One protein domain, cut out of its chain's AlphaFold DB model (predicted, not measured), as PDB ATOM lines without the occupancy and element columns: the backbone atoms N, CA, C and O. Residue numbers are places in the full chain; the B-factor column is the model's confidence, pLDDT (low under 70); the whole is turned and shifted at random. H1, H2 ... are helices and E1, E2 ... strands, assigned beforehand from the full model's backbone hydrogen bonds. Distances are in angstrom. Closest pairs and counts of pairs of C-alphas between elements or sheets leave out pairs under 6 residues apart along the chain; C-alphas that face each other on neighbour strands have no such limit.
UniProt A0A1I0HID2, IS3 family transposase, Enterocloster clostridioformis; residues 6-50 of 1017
ATOM      1  N   MET A   6     -42.891   0.571 -52.975       81.94
ATOM      2  CA  MET A   6     -42.099   1.789 -53.160       81.94
ATOM      3  C   MET A   6     -41.207   1.608 -54.376       81.94
ATOM      4  O   MET A   6     -40.462   0.629 -54.425       81.94
ATOM      5  N   VAL A   7     -41.250   2.555 -55.312       79.94
ATOM      6  CA  VAL A   7     -40.439   2.547 -56.534       79.94
ATOM      7  C   VAL A   7     -39.659   3.850 -56.623       79.94
ATOM      8  O   VAL A   7     -40.215   4.941 -56.482       79.94
ATOM      9  N   ASP A   8     -38.353   3.741 -56.823       84.06
ATOM     10  CA  ASP A   8     -37.476   4.897 -56.990       84.06
ATOM     11  C   ASP A   8     -37.412   5.380 -58.453       84.06
ATOM     12  O   ASP A   8     -37.994   4.761 -59.350       84.06
ATOM     13  N   ALA A   9     -36.729   6.499 -58.718       81.38
ATOM     14  CA  ALA A   9     -36.674   7.074 -60.070       81.38
ATOM     15  C   ALA A   9     -35.956   6.176 -61.104       81.38
ATOM     16  O   ALA A   9     -36.215   6.303 -62.301       81.38
ATOM     17  N   ALA A  10     -35.116   5.238 -60.648       78.62
ATOM     18  CA  ALA A  10     -34.406   4.264 -61.476       78.62
ATOM     19  C   ALA A  10     -35.189   2.950 -61.684       78.62
ATOM     20  O   ALA A  10     -34.720   2.054 -62.389       78.62
ATOM     21  N   GLY A  11     -36.380   2.815 -61.086       72.19
ATOM     22  CA  GLY A  11     -37.234   1.630 -61.204       72.19
ATOM     23  C   GLY A  11     -36.921   0.511 -60.206       72.19
ATOM     24  O   GLY A  11     -37.480  -0.579 -60.321       72.19
ATOM     25  N   CYS A  12     -36.064   0.743 -59.207       80.31
ATOM     26  CA  CYS A  12     -35.851  -0.217 -58.125       80.31
ATOM     27  C   CYS A  12     -37.052  -0.218 -57.170       80.31
ATOM     28  O   CYS A  12     -37.401   0.825 -56.613       80.31
ATOM     29  N   ALA A  13     -37.632  -1.399 -56.925       81.56
ATOM     30  CA  ALA A  13     -38.854  -1.555 -56.142       81.56
ATOM     31  C   ALA A  13     -38.654  -2.346 -54.829       81.56
ATOM     32  O   ALA A  13     -37.786  -3.219 -54.742       81.56
ATOM     33  N   THR A  14     -39.456  -2.062 -53.797       80.25
ATOM     34  CA  THR A  14     -39.537  -2.875 -52.568       80.25
ATOM     35  C   THR A  14     -40.947  -2.900 -51.985       80.25
ATOM     36  O   THR A  14     -41.694  -1.933 -52.092       80.25
ATOM     37  N   ASP A  15     -41.262  -3.992 -51.298       73.94
ATOM     38  CA  ASP A  15     -42.472  -4.240 -50.508       73.94
ATOM     39  C   ASP A  15     -42.293  -3.922 -49.009       73.94
ATOM     40  O   ASP A  15     -43.195  -4.149 -48.200       73.94
ATOM     41  N   LYS A  16     -41.126  -3.397 -48.602       79.94
ATOM     42  CA  LYS A  16     -40.812  -3.068 -47.204       79.94
ATOM     43  C   LYS A  16     -41.534  -1.798 -46.756       79.94
ATOM     44  O   LYS A  16     -40.933  -0.749 -46.531       79.94
ATOM     45  N   VAL A  17     -42.845  -1.906 -46.604       75.81
ATOM     46  CA  VAL A  17     -43.737  -0.856 -46.118       75.81
ATOM     47  C   VAL A  17     -44.627  -1.450 -45.038       75.81
ATOM     48  O   VAL A  17     -45.155  -2.550 -45.181       75.81
ATOM     49  N   LYS A  18     -44.800  -0.730 -43.928       76.88
ATOM     50  CA  LYS A  18     -45.760  -1.111 -42.889       76.88
ATOM     51  C   LYS A  18     -47.053  -0.334 -43.072       76.88
ATOM     52  O   LYS A  18     -47.034   0.894 -43.108       76.88
ATOM     53  N   LEU A  19     -48.160  -1.063 -43.126       68.56
ATOM     54  CA  LEU A  19     -49.509  -0.513 -43.118       68.56
ATOM     55  C   LEU A  19     -50.097  -0.619 -41.711       68.56
ATOM     56  O   LEU A  19     -49.941  -1.642 -41.043       68.56
ATOM     57  N   SER A  20     -50.787   0.425 -41.270       73.38
ATOM     58  CA  SER A  20     -51.662   0.363 -40.098       73.38
ATOM     59  C   SER A  20     -52.980   1.058 -40.406       73.38
ATOM     60  O   SER A  20     -52.968   2.170 -40.931       73.38
ATOM     61  N   TYR A  21     -54.092   0.411 -40.066       70.38
ATOM     62  CA  TYR A  21     -55.444   0.930 -40.256       70.38
ATOM     63  C   TYR A  21     -56.046   1.339 -38.910       70.38
ATOM     64  O   TYR A  21     -55.961   0.581 -37.944       70.38
ATOM     65  N   ASP A  22     -56.637   2.528 -38.859       74.94
ATOM     66  CA  ASP A  22     -57.444   2.999 -37.735       74.94
ATOM     67  C   ASP A  22     -58.923   2.988 -38.144       74.94
ATOM     68  O   ASP A  22     -59.360   3.782 -38.982       74.94
ATOM     69  N   SER A  23     -59.691   2.075 -37.544       51.53
ATOM     70  CA  SER A  23     -61.110   1.870 -37.843       51.53
ATOM     71  C   SER A  23     -61.997   3.033 -37.400       51.53
ATOM     72  O   SER A  23     -63.045   3.258 -38.001       51.53
ATOM     73  N   SER A  24     -61.578   3.804 -36.394       54.28
ATOM     74  CA  SER A  24     -62.372   4.911 -35.850       54.28
ATOM     75  C   SER A  24     -62.346   6.149 -36.751       54.28
ATOM     76  O   SER A  24     -63.359   6.823 -36.920       54.28
ATOM     77  N   SER A  25     -61.201   6.416 -37.382       67.56
ATOM     78  CA  SER A  25     -61.005   7.544 -38.297       67.56
ATOM     79  C   SER A  25     -61.087   7.149 -39.775       67.56
ATOM     80  O   SER A  25     -61.018   8.018 -40.643       67.56
ATOM     81  N   LYS A  26     -61.224   5.847 -40.070       62.94
ATOM     82  CA  LYS A  26     -61.127   5.261 -41.418       62.94
ATOM     83  C   LYS A  26     -59.845   5.683 -42.156       62.94
ATOM     84  O   LYS A  26     -59.852   5.834 -43.376       62.94
ATOM     85  N   THR A  27     -58.737   5.870 -41.435       59.66
ATOM     86  CA  THR A  27     -57.454   6.277 -42.027       59.66
ATOM     87  C   THR A  27     -56.479   5.106 -42.138       59.66
ATOM     88  O   THR A  27     -56.346   4.278 -41.236       59.66
ATOM     89  N   VAL A  28     -55.757   5.042 -43.260       61.72
ATOM     90  CA  VAL A  28     -54.629   4.121 -43.460       61.72
ATOM     91  C   VAL A  28     -53.337   4.917 -43.333       61.72
ATOM     92  O   VAL A  28     -53.097   5.862 -44.079       61.72
ATOM     93  N   THR A  29     -52.482   4.532 -42.389       73.81
ATOM     94  CA  THR A  29     -51.138   5.097 -42.247       73.81
ATOM     95  C   THR A  29     -50.125   4.191 -42.935       73.81
ATOM     96  O   THR A  29     -50.019   3.004 -42.622       73.81
ATOM     97  N   ILE A  30     -49.339   4.780 -43.833       70.56
ATOM     98  CA  ILE A  30     -48.265   4.109 -44.562       70.56
ATOM     99  C   ILE A  30     -46.928   4.530 -43.947       70.56
ATOM    100  O   ILE A  30     -46.590   5.713 -43.924       70.56
ATOM    101  N   LYS A  31     -46.160   3.569 -43.424       81.69
ATOM    102  CA  LYS A  31     -44.814   3.798 -42.877       81.69
ATOM    103  C   LYS A  31     -43.771   3.114 -43.766       81.69
ATOM    104  O   LYS A  31     -43.617   1.893 -43.662       81.69
ATOM    105  N   PRO A  32     -43.060   3.864 -44.624       77.94
ATOM    106  CA  PRO A  32     -42.035   3.293 -45.489       77.94
ATOM    107  C   PRO A  32     -40.821   2.809 -44.679       77.94
ATOM    108  O   PRO A  32     -40.502   3.375 -43.627       77.94
ATOM    109  N   ASP A  33     -40.130   1.766 -45.152       83.94
ATOM    110  CA  ASP A  33     -38.894   1.310 -44.514       83.94
ATOM    111  C   ASP A  33     -37.780   2.345 -44.663       83.94
ATOM    112  O   ASP A  33     -37.284   2.656 -45.748       83.94
ATOM    113  N   ARG A  34     -37.362   2.857 -43.511       83.62
ATOM    114  CA  ARG A  34     -36.358   3.907 -43.412       83.62
ATOM    115  C   ARG A  34     -34.998   3.474 -43.963       83.62
ATOM    116  O   ARG A  34     -34.342   4.275 -44.615       83.62
ATOM    117  N   LYS A  35     -34.583   2.219 -43.748       84.75
ATOM    118  CA  LYS A  35     -33.273   1.733 -44.215       84.75
ATOM    119  C   LYS A  35     -33.204   1.653 -45.737       84.75
ATOM    120  O   LYS A  35     -32.145   1.894 -46.307       84.75
ATOM    121  N   TRP A  36     -34.311   1.309 -46.388       82.94
ATOM    122  CA  TRP A  36     -34.389   1.271 -47.843       82.94
ATOM    123  C   TRP A  36     -34.362   2.673 -48.472       82.94
ATOM    124  O   TRP A  36     -33.682   2.874 -49.482       82.94
ATOM    125  N   LEU A  37     -35.044   3.641 -47.846       82.38
ATOM    126  CA  LEU A  37     -35.027   5.051 -48.260       82.38
ATOM    127  C   LEU A  37     -33.654   5.711 -48.054       82.38
ATOM    128  O   LEU A  37     -33.209   6.486 -48.896       82.38
ATOM    129  N   GLU A  38     -32.962   5.393 -46.959       83.69
ATOM    130  CA  GLU A  38     -31.648   5.961 -46.612       83.69
ATOM    131  C   GLU A  38     -30.467   5.263 -47.320       83.69
ATOM    132  O   GLU A  38     -29.309   5.553 -47.026       83.69
ATOM    133  N   SER A  39     -30.728   4.336 -48.247       82.75
ATOM    134  CA  SER A  39     -29.674   3.673 -49.017       82.75
ATOM    135  C   SER A  39     -28.936   4.667 -49.919       82.75
ATOM    136  O   SER A  39     -29.568   5.391 -50.682       82.75
ATOM    137  N   GLU A  40     -27.596   4.650 -49.904       82.00
ATOM    138  CA  GLU A  40     -26.759   5.498 -50.778       82.00
ATOM    139  C   GLU A  40     -27.008   5.265 -52.281       82.00
ATOM    140  O   GLU A  40     -26.679   6.119 -53.096       82.00
ATOM    141  N   ALA A  41     -27.611   4.130 -52.650       80.31
ATOM    142  CA  ALA A  41     -27.968   3.793 -54.026       80.31
ATOM    143  C   ALA A  41     -29.375   4.279 -54.445       80.31
ATOM    144  O   ALA A  41     -29.829   3.924 -55.529       80.31
ATOM    145  N   ARG A  42     -30.104   5.013 -53.590       88.19
ATOM    146  CA  ARG A  42     -31.505   5.400 -53.835       88.19
ATOM    147  C   ARG A  42     -31.618   6.655 -54.700       88.19
ATOM    148  O   ARG A  42     -31.071   7.698 -54.344       88.19
ATOM    149  N   GLU A  43     -32.417   6.588 -55.767       83.25
ATOM    150  CA  GLU A  43     -32.710   7.751 -56.617       83.25
ATOM    151  C   GLU A  43     -34.071   8.393 -56.308       83.25
ATOM    152  O   GLU A  43     -35.101   7.725 -56.231       83.25
ATOM    153  N   TYR A  44     -34.096   9.717 -56.153       78.69
ATOM    154  CA  TYR A  44     -35.301  10.478 -55.812       78.69
ATOM    155  C   TYR A  44     -35.866  11.223 -57.036       78.69
ATOM    156  O   TYR A  44     -35.083  11.711 -57.852       78.69
ATOM    157  N   PRO A  45     -37.201  11.389 -57.150       72.56
ATOM    158  CA  PRO A  45     -38.219  11.084 -56.140       72.56
ATOM    159  C   PRO A  45     -38.596   9.595 -56.069       72.56
ATOM    160  O   PRO A  45     -38.687   8.913 -57.084       72.56
ATOM    161  N   VAL A  46     -38.868   9.118 -54.851       78.44
ATOM    162  CA  VAL A  46     -39.513   7.818 -54.617       78.44
ATOM    163  C   VAL A  46     -41.020   8.023 -54.684       78.44
ATOM    164  O   VAL A  46     -41.551   8.904 -54.003       78.44
ATOM    165  N   ARG A  47     -41.707   7.199 -55.473       72.44
ATOM    166  CA  ARG A  47     -43.169   7.111 -55.463       72.44
ATOM    167  C   ARG A  47     -43.610   5.858 -54.714       72.44
ATOM    168  O   ARG A  47     -42.910   4.847 -54.691       72.44
ATOM    169  N   ILE A  48     -44.763   5.954 -54.069       70.38
ATOM    170  CA  ILE A  48     -45.476   4.801 -53.529       70.38
ATOM    171  C   ILE A  48     -46.566   4.535 -54.551       70.38
ATOM    172  O   ILE A  48     -47.383   5.425 -54.774       70.38
ATOM    173  N   ASP A  49     -46.532   3.367 -55.182       58.38
ATOM    174  CA  ASP A  49     -47.564   2.935 -56.118       58.38
ATOM    175  C   ASP A  49     -48.580   2.119 -55.296       58.38
ATOM    176  O   ASP A  49     -48.319   0.951 -54.979       58.38
ATOM    177  N   PRO A  50     -49.692   2.721 -54.822       55.12
ATOM    178  CA  PRO A  50     -50.725   1.960 -54.148       55.12
ATOM    179  C   PRO A  50     -51.469   1.109 -55.176       55.12
ATOM    180  O   PRO A  50     -52.145   1.634 -56.056       55.12
TER     181      PRO A  50
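What this domain is: This is residues 6 to 50 of the 1017 residues of the protein "IS3 family transposase" of Enterocloster clostridioformis (UniProt A0A1I0HID2). Picture a narrow two-stranded hairpin, E1 and E2, reaching out toward one end of a long, thin outline, with a loose loop of mostly unnamed chain at the other end. In that loop are the one-turn helix H1, just after the hairpin, and the short strand E3 near the last printed residue, apart from the hairpin's strands; the hairpin's tip, residues 22 to 27, sticks out free. The printed part has 45 residues, with three named strands and one named helix in the order E1, E2, H1, E3; E1 and E2 form an antiparallel sheet of order E1 - E2. The class is mixed, helices and strands, though under half of the residues, 19 of the 45, are in named elements. The whole is loose, with a radius of gyration of the C-alphas of 12.3 A and spans of 39 by 18 by 14 A.

Where its parts are: Start at C-alpha 6, at (-42.099, 1.789, -53.160), and read through residues 6 to 16, which hold no named element. Find C-alpha 17 at (-43.737, -0.856, -46.118); from there strand E1, residues 17 to 22, runs 16.5 A. After the turn, strand E2, residues 27 to 32, runs 16.1 A. Helix H1 is residues 34 to 37, 5.2 A from first to last C-alpha. Strand E3, residues 47 to 49, is 6.1 A long and ends at C-alpha 49, at (-47.564, 2.935, -56.118).

How they stand to each other: Look first at the hairpin of E1 and E2, antiparallel neighbours whose directions stand at 161 degrees. The C-alphas of Val 17 and Pro 32 face each other at 4.5 A, and those of Asp 22 and Thr 27 at 5.4 A. Between them you find N 20 and O 29 within hydrogen-bond range at 3.0 A, and N 29 and O 20 at 2.8 A. A tight link of 1 residue leads from E2 to H1. H1 is too short for any O i to N i+4 pair; its 1 pair of O i and N i+3 is within range. H1 is apart from E1. E3 pairs with no named strand, and it is apart from E1, E2 and H1.

The domain as a whole: The two C-alphas farthest apart are those of Ser 24 and Ala 41, at 38.9 A, while those of Met 6 and Pro 50, the first and last printed, are 8.7 A apart. The printed part has no cut. The link from E1 to E2, 4 residues, is tight, and the link from H1 to E3, 9 residues, is short; no link is long. In the B-factor column you find a mean pLDDT of the printed part of 75.1, with residue 19, residues 23 to 28 and residues 49 to 50 under 70.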